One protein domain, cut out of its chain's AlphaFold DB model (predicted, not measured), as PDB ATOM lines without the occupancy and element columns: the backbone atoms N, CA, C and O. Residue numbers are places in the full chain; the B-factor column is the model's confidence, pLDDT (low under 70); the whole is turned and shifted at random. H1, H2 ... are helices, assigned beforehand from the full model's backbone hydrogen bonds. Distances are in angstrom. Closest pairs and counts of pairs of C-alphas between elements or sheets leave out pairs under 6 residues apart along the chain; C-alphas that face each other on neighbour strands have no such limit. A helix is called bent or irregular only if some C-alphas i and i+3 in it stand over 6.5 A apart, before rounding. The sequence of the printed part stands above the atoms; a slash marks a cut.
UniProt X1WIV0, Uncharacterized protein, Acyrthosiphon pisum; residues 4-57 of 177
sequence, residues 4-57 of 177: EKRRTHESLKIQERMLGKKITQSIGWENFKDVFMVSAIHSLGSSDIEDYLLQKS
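AT A GLANCE: This is residues 4 to 57 of the 177 residues of an uncharacterized protein of Acyrthosiphon pisum (UniProt X1WIV0). A long helix, H1, and a shorter one, H2, run in roughly the same direction but do not meet; the long link between them folds back across the gap, giving a loose Z-like path. The first part of H1, residues 4 to 15, sticks out, and so do the turns of the link at residues 28 to 33 and 39 to 44. The printed part has 54 residues with two named helices, H1 then H2, and no named strand, and its class is all helix. It is loose, with a radius of gyration of the C-alphas of 13.9 A, and elongated, spanning 45 by 23 by 16 A.

IN THESE COORDINATES: H1 is residues 4 to 24, 30.7 A from first to last C-alpha; it begins at C-alpha 4 at (38.064, -10.839, 3.165) and ends at C-alpha 24 at (24.241, 14.917, -6.146). Residues 25 to 45 hold no named element; C-alpha 36 is at (28.999, 14.078, -12.927). H2 is residues 46 to 56, 15.5 A long, and ends at C-alpha 56 at (20.490, 18.425, -24.196).

HOW THE PARTS SIT: H1 and H2 are apart, with no C-alpha of the one within 8 A of the other. Neither helix is bent. In H1 and H2 every O i to N i+4 pair is within hydrogen-bond range.

THE WHOLE: The C-alphas of Glu 4 and Ser 57, the two farthest apart, are 45.6 A apart. Without the stretches that stand free, the body has 30 residues and spans 28 by 18 by 9 A. The printed part has no cut, and the link from H1 to H2, 21 residues, is long. The mean pLDDT of the printed part is 73.4; residues 4 to 28 are under 70, and the mean is 57 for H1 and 91 for H2.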
ATOM      1  N   GLU A   4      37.629 -12.142   2.663       49.16
ATOM      2  CA  GLU A   4      38.064 -10.839   3.165       49.16
ATOM      3  C   GLU A   4      38.241  -9.786   2.055       49.16
ATOM      4  O   GLU A   4      37.850  -8.630   2.227       49.16
ATOM      5  N   LYS A   5      38.708 -10.199   0.863       46.00
ATOM      6  CA  LYS A   5      38.795  -9.341  -0.336       46.00
ATOM      7  C   LYS A   5      37.428  -9.031  -0.956       46.00
ATOM      8  O   LYS A   5      37.270  -8.002  -1.604       46.00
ATOM      9  N   ARG A   6      36.433  -9.910  -0.777       50.03
ATOM     10  CA  ARG A   6      35.052  -9.654  -1.229       50.03
ATOM     11  C   ARG A   6      34.374  -8.591  -0.364       50.03
ATOM     12  O   ARG A   6      33.820  -7.646  -0.913       50.03
ATOM     13  N   ARG A   7      34.516  -8.684   0.964       51.06
ATOM     14  CA  ARG A   7      33.941  -7.722   1.923       51.06
ATOM     15  C   ARG A   7      34.482  -6.299   1.752       51.06
ATOM     16  O   ARG A   7      33.717  -5.342   1.823       51.06
ATOM     17  N   THR A   8      35.778  -6.150   1.485       56.09
ATOM     18  CA  THR A   8      36.408  -4.839   1.225       56.09
ATOM     19  C   THR A   8      35.935  -4.207  -0.086       56.09
ATOM     20  O   THR A   8      35.585  -3.030  -0.099       56.09
ATOM     21  N   HIS A   9      35.834  -4.980  -1.171       52.69
ATOM     22  CA  HIS A   9      35.368  -4.474  -2.469       52.69
ATOM     23  C   HIS A   9      33.886  -4.052  -2.454       52.69
ATOM     24  O   HIS A   9      33.486  -3.111  -3.142       52.69
ATOM     25  N   GLU A  10      33.058  -4.746  -1.677       55.09
ATOM     26  CA  GLU A  10      31.636  -4.434  -1.511       55.09
ATOM     27  C   GLU A  10      31.435  -3.176  -0.652       55.09
ATOM     28  O   GLU A  10      30.624  -2.314  -0.985       55.09
ATOM     29  N   SER A  11      32.260  -3.014   0.388       58.41
ATOM     30  CA  SER A  11      32.261  -1.829   1.256       58.41
ATOM     31  C   SER A  11      32.677  -0.559   0.505       58.41
ATOM     32  O   SER A  11      32.047   0.483   0.677       58.41
ATOM     33  N   LEU A  12      33.676  -0.654  -0.384       59.75
ATOM     34  CA  LEU A  12      34.115   0.451  -1.247       59.75
ATOM     35  C   LEU A  12      33.019   0.880  -2.232       59.75
ATOM     36  O   LEU A  12      32.703   2.063  -2.306       59.75
ATOM     37  N   LYS A  13      32.351  -0.075  -2.896       58.69
ATOM     38  CA  LYS A  13      31.214   0.225  -3.789       58.69
ATOM     39  C   LYS A  13      30.056   0.911  -3.062       58.69
ATOM     40  O   LYS A  13      29.403   1.793  -3.620       58.69
ATOM     41  N   ILE A  14      29.772   0.505  -1.823       61.16
ATOM     42  CA  ILE A  14      28.734   1.136  -0.997       61.16
ATOM     43  C   ILE A  14      29.146   2.567  -0.630       61.16
ATOM     44  O   ILE A  14      28.321   3.474  -0.731       61.16
ATOM     45  N   GLN A  15      30.409   2.793  -0.264       62.47
ATOM     46  CA  GLN A  15      30.928   4.131   0.025       62.47
ATOM     47  C   GLN A  15      30.897   5.048  -1.203       62.47
ATOM     48  O   GLN A  15      30.394   6.162  -1.088       62.47
ATOM     49  N   GLU A  16      31.334   4.581  -2.373       62.59
ATOM     50  CA  GLU A  16      31.274   5.332  -3.638       62.59
ATOM     51  C   GLU A  16      29.836   5.729  -3.991       62.59
ATOM     52  O   GLU A  16      29.564   6.882  -4.319       62.59
ATOM     53  N   ARG A  17      28.879   4.808  -3.833       60.72
ATOM     54  CA  ARG A  17      27.457   5.080  -4.087       60.72
ATOM     55  C   ARG A  17      26.857   6.077  -3.089       60.72
ATOM     56  O   ARG A  17      25.986   6.865  -3.453       60.72
ATOM     57  N   MET A  18      27.308   6.049  -1.834       58.94
ATOM     58  CA  MET A  18      26.891   6.989  -0.785       58.94
ATOM     59  C   MET A  18      27.508   8.383  -0.982       58.94
ATOM     60  O   MET A  18      26.820   9.382  -0.776       58.94
ATOM     61  N   LEU A  19      28.767   8.457  -1.424       61.84
ATOM     62  CA  LEU A  19      29.446   9.690  -1.839       61.84
ATOM     63  C   LEU A  19      28.778  10.311  -3.069       61.84
ATOM     64  O   LEU A  19      28.476  11.503  -3.045       61.84
ATOM     65  N   GLY A  20      28.453   9.492  -4.076       60.94
ATOM     66  CA  GLY A  20      27.675   9.900  -5.245       60.94
ATOM     67  C   GLY A  20      26.370  10.576  -4.834       60.94
ATOM     68  O   GLY A  20      26.150  11.735  -5.165       60.94
ATOM     69  N   LYS A  21      25.563   9.919  -3.989       59.34
ATOM     70  CA  LYS A  21      24.300  10.491  -3.487       59.34
ATOM     71  C   LYS A  21      24.473  11.786  -2.686       59.34
ATOM     72  O   LYS A  21      23.649  12.682  -2.831       59.34
ATOM     73  N   LYS A  22      25.514  11.898  -1.854       58.38
ATOM     74  CA  LYS A  22      25.775  13.111  -1.056       58.38
ATOM     75  C   LYS A  22      26.150  14.317  -1.915       58.38
ATOM     76  O   LYS A  22      25.754  15.426  -1.584       58.38
ATOM     77  N   ILE A  23      26.894  14.104  -2.998       60.22
ATOM     78  CA  ILE A  23      27.355  15.179  -3.885       60.22
ATOM     79  C   ILE A  23      26.276  15.544  -4.915       60.22
ATOM     80  O   ILE A  23      26.093  16.720  -5.206       60.22
ATOM     81  N   THR A  24      25.455  14.592  -5.372       56.09
ATOM     82  CA  THR A  24      24.241  14.917  -6.146       56.09
ATOM     83  C   THR A  24      23.249  15.768  -5.337       56.09
ATOM     84  O   THR A  24      22.472  16.520  -5.911       56.09
ATOM     85  N   GLN A  25      23.272  15.671  -4.000       56.25
ATOM     86  CA  GLN A  25      22.453  16.482  -3.087       56.25
ATOM     87  C   GLN A  25      23.126  17.781  -2.617       56.25
ATOM     88  O   GLN A  25      22.470  18.596  -1.967       56.25
ATOM     89  N   SER A  26      24.414  17.989  -2.909       56.38
ATOM     90  CA  SER A  26      25.072  19.264  -2.623       56.38
ATOM     91  C   SER A  26      24.697  20.292  -3.682       56.38
ATOM     92  O   SER A  26      24.666  19.980  -4.869       56.38
ATOM     93  N   ILE A  27      24.408  21.516  -3.235       58.22
ATOM     94  CA  ILE A  27      24.192  22.683  -4.093       58.22
ATOM     95  C   ILE A  27      25.393  22.760  -5.040       58.22
ATOM     96  O   ILE A  27      26.525  22.925  -4.584       58.22
ATOM     97  N   GLY A  28      25.155  22.534  -6.335       61.91
ATOM     98  CA  GLY A  28      26.197  22.605  -7.354       61.91
ATOM     99  C   GLY A  28      26.904  23.962  -7.328       61.91
ATOM    100  O   GLY A  28      26.389  24.940  -6.785       61.91
ATOM    101  N   TRP A  29      28.103  24.032  -7.900       74.94
ATOM    102  CA  TRP A  29      28.819  25.302  -8.001       74.94
ATOM    103  C   TRP A  29      28.038  26.310  -8.852       74.94
ATOM    104  O   TRP A  29      27.455  25.946  -9.875       74.94
ATOM    105  N   GLU A  30      28.054  27.585  -8.452       79.12
ATOM    106  CA  GLU A  30      27.457  28.660  -9.247       79.12
ATOM    107  C   GLU A  30      28.029  28.625 -10.675       79.12
ATOM    108  O   GLU A  30      29.242  28.522 -10.870       79.12
ATOM    109  N   ASN A  31      27.143  28.700 -11.674       83.56
ATOM    110  CA  ASN A  31      27.403  28.555 -13.119       83.56
ATOM    111  C   ASN A  31      27.545  27.123 -13.673       83.56
ATOM    112  O   ASN A  31      27.637  26.970 -14.893       83.56
ATOM    113  N   PHE A  32      27.490  26.076 -12.849       84.31
ATOM    114  CA  PHE A  32      27.427  24.692 -13.332       84.31
ATOM    115  C   PHE A  32      25.980  24.195 -13.352       84.31
ATOM    116  O   PHE A  32      25.254  24.334 -12.372       84.31
ATOM    117  N   LYS A  33      25.548  23.616 -14.481       83.75
ATOM    118  CA  LYS A  33      24.182  23.078 -14.620       83.75
ATOM    119  C   LYS A  33      24.013  21.722 -13.942       83.75
ATOM    120  O   LYS A  33      22.991  21.504 -13.309       83.75
ATOM    121  N   ASP A  34      25.010  20.851 -14.072       83.75
ATOM    122  CA  ASP A  34      25.013  19.492 -13.535       83.75
ATOM    123  C   ASP A  34      26.452  19.063 -13.207       83.75
ATOM    124  O   ASP A  34      27.411  19.578 -13.789       83.75
ATOM    125  N   VAL A  35      26.601  18.126 -12.268       84.69
ATOM    126  CA  VAL A  35      27.894  17.583 -11.823       84.69
ATOM    127  C   VAL A  35      27.872  16.062 -11.959       84.69
ATOM    128  O   VAL A  35      27.004  15.400 -11.393       84.69
ATOM    129  N   PHE A  36      28.856  15.513 -12.674       84.94
ATOM    130  CA  PHE A  36      28.999  14.078 -12.927       84.94
ATOM    131  C   PHE A  36      30.269  13.545 -12.273       84.94
ATOM    132  O   PHE A  36      31.318  14.190 -12.309       84.94
ATOM    133  N   MET A  37      30.192  12.343 -11.706       86.12
ATOM    134  CA  MET A  37      31.370  11.615 -11.242       86.12
ATOM    135  C   MET A  37      31.751  10.578 -12.276       86.12
ATOM    136  O   MET A  37      30.986   9.650 -12.525       86.12
ATOM    137  N   VAL A  38      32.942  10.716 -12.851       89.31
ATOM    138  CA  VAL A  38      33.397   9.820 -13.912       89.31
ATOM    139  C   VAL A  38      34.812   9.322 -13.688       89.31
ATOM    140  O   VAL A  38      35.643   9.975 -13.057       89.31
ATOM    141  N   SER A  39      35.097   8.156 -14.257       90.00
ATOM    142  CA  SER A  39      36.445   7.625 -14.396       90.00
ATOM    143  C   SER A  39      36.615   7.068 -15.802       90.00
ATOM    144  O   SER A  39      36.111   5.990 -16.102       90.00
ATOM    145  N   ALA A  40      37.354   7.784 -16.656       88.75
ATOM    146  CA  ALA A  40      37.621   7.348 -18.029       88.75
ATOM    147  C   ALA A  40      38.393   6.018 -18.069       88.75
ATOM    148  O   ALA A  40      38.046   5.117 -18.825       88.75
ATOM    149  N   ILE A  41      39.383   5.859 -17.183       88.00
ATOM    150  CA  ILE A  41      40.218   4.650 -17.099       88.00
ATOM    151  C   ILE A  41      39.375   3.408 -16.776       88.00
ATOM    152  O   ILE A  41      39.609   2.341 -17.335       88.00
ATOM    153  N   HIS A  42      38.382   3.545 -15.894       88.56
ATOM    154  CA  HIS A  42      37.510   2.439 -15.489       88.56
ATOM    155  C   HIS A  42      36.181   2.405 -16.253       88.56
ATOM    156  O   HIS A  42      35.337   1.566 -15.948       88.56
ATOM    157  N   SER A  43      35.983   3.313 -17.218       82.88
ATOM    158  CA  SER A  43      34.717   3.496 -17.940       82.88
ATOM    159  C   SER A  43      33.503   3.641 -17.004       82.88
ATOM    160  O   SER A  43      32.436   3.086 -17.252       82.88
ATOM    161  N   LEU A  44      33.672   4.357 -15.888       86.75
ATOM    162  CA  LEU A  44      32.604   4.622 -14.919       86.75
ATOM    163  C   LEU A  44      31.984   5.994 -15.189       86.75
ATOM    164  O   LEU A  44      32.715   6.976 -15.325       86.75
ATOM    165  N   GLY A  45      30.652   6.056 -15.237       83.06
ATOM    166  CA  GLY A  45      29.888   7.299 -15.404       83.06
ATOM    167  C   GLY A  45      29.941   7.919 -16.807       83.06
ATOM    168  O   GLY A  45      29.411   9.008 -17.004       83.06
ATOM    169  N   SER A  46      30.554   7.255 -17.796       87.69
ATOM    170  CA  SER A  46      30.560   7.739 -19.186       87.69
ATOM    171  C   SER A  46      29.166   7.700 -19.816       87.69
ATOM    172  O   SER A  46      28.785   8.657 -20.482       87.69
ATOM    173  N   SER A  47      28.380   6.657 -19.528       88.12
ATOM    174  CA  SER A  47      26.982   6.540 -19.970       88.12
ATOM    175  C   SER A  47      26.125   7.707 -19.491       88.12
ATOM    176  O   SER A  47      25.341   8.256 -20.253       88.12
ATOM    177  N   ASP A  48      26.326   8.136 -18.243       88.00
ATOM    178  CA  ASP A  48      25.536   9.207 -17.635       88.00
ATOM    179  C   ASP A  48      25.784  10.544 -18.352       88.00
ATOM    180  O   ASP A  48      24.867  11.348 -18.528       88.00
ATOM    181  N   ILE A  49      27.024  10.769 -18.806       90.69
ATOM    182  CA  ILE A  49      27.381  11.925 -19.633       90.69
ATOM    183  C   ILE A  49      26.778  11.796 -21.034       90.69
ATOM    184  O   ILE A  49      26.225  12.773 -21.538       90.69
ATOM    185  N   GLU A  50      26.883  10.629 -21.670       90.81
ATOM    186  CA  GLU A  50      26.327  10.389 -23.008       90.81
ATOM    187  C   GLU A  50      24.818  10.655 -23.037       90.81
ATOM    188  O   GLU A  50      24.349  11.451 -23.853       90.81
ATOM    189  N   ASP A  51      24.073  10.085 -22.090       92.19
ATOM    190  CA  ASP A  51      22.627  10.269 -21.962       92.19
ATOM    191  C   ASP A  51      22.261  11.737 -21.709       92.19
ATOM    192  O   ASP A  51      21.330  12.276 -22.319       92.19
ATOM    193  N   TYR A  52      23.019  12.420 -20.846       92.06
ATOM    194  CA  TYR A  52      22.816  13.840 -20.582       92.06
ATOM    195  C   TYR A  52      23.035  14.696 -21.833       92.06
ATOM    196  O   TYR A  52      22.204  15.547 -22.166       92.06
ATOM    197  N   LEU A  53      24.143  14.475 -22.545       92.56
ATOM    198  CA  LEU A  53      24.468  15.210 -23.763       92.56
ATOM    199  C   LEU A  53      23.431  14.950 -24.857       92.56
ATOM    200  O   LEU A  53      23.003  15.902 -25.512       92.56
ATOM    201  N   LEU A  54      22.961  13.708 -25.004       92.38
ATOM    202  CA  LEU A  54      21.877  13.359 -25.922       92.38
ATOM    203  C   LEU A  54      20.585  14.107 -25.575       92.38
ATOM    204  O   LEU A  54      19.990  14.721 -26.459       92.38
ATOM    205  N   GLN A  55      20.189  14.154 -24.299       92.50
ATOM    206  CA  GLN A  55      18.986  14.871 -23.860       92.50
ATOM    207  C   GLN A  55      19.074  16.392 -24.089       92.50
ATOM    208  O   GLN A  55      18.060  17.041 -24.350       92.50
ATOM    209  N   LYS A  56      20.270  16.984 -23.971       91.88
ATOM    210  CA  LYS A  56      20.490  18.425 -24.196       91.88
ATOM    211  C   LYS A  56      20.738  18.785 -25.661       91.88
ATOM    212  O   LYS A  56      20.675  19.969 -26.005       91.88
ATOM    213  N   SER A  57      21.044  17.803 -26.506       91.50
ATOM    214  CA  SER A  57      21.317  18.020 -27.922       91.50
ATOM    215  C   SER A  57      20.066  18.487 -28.671       91.50
ATOM    216  O   SER A  57      18.933  18.149 -28.326       91.50
TER     217      SER A  57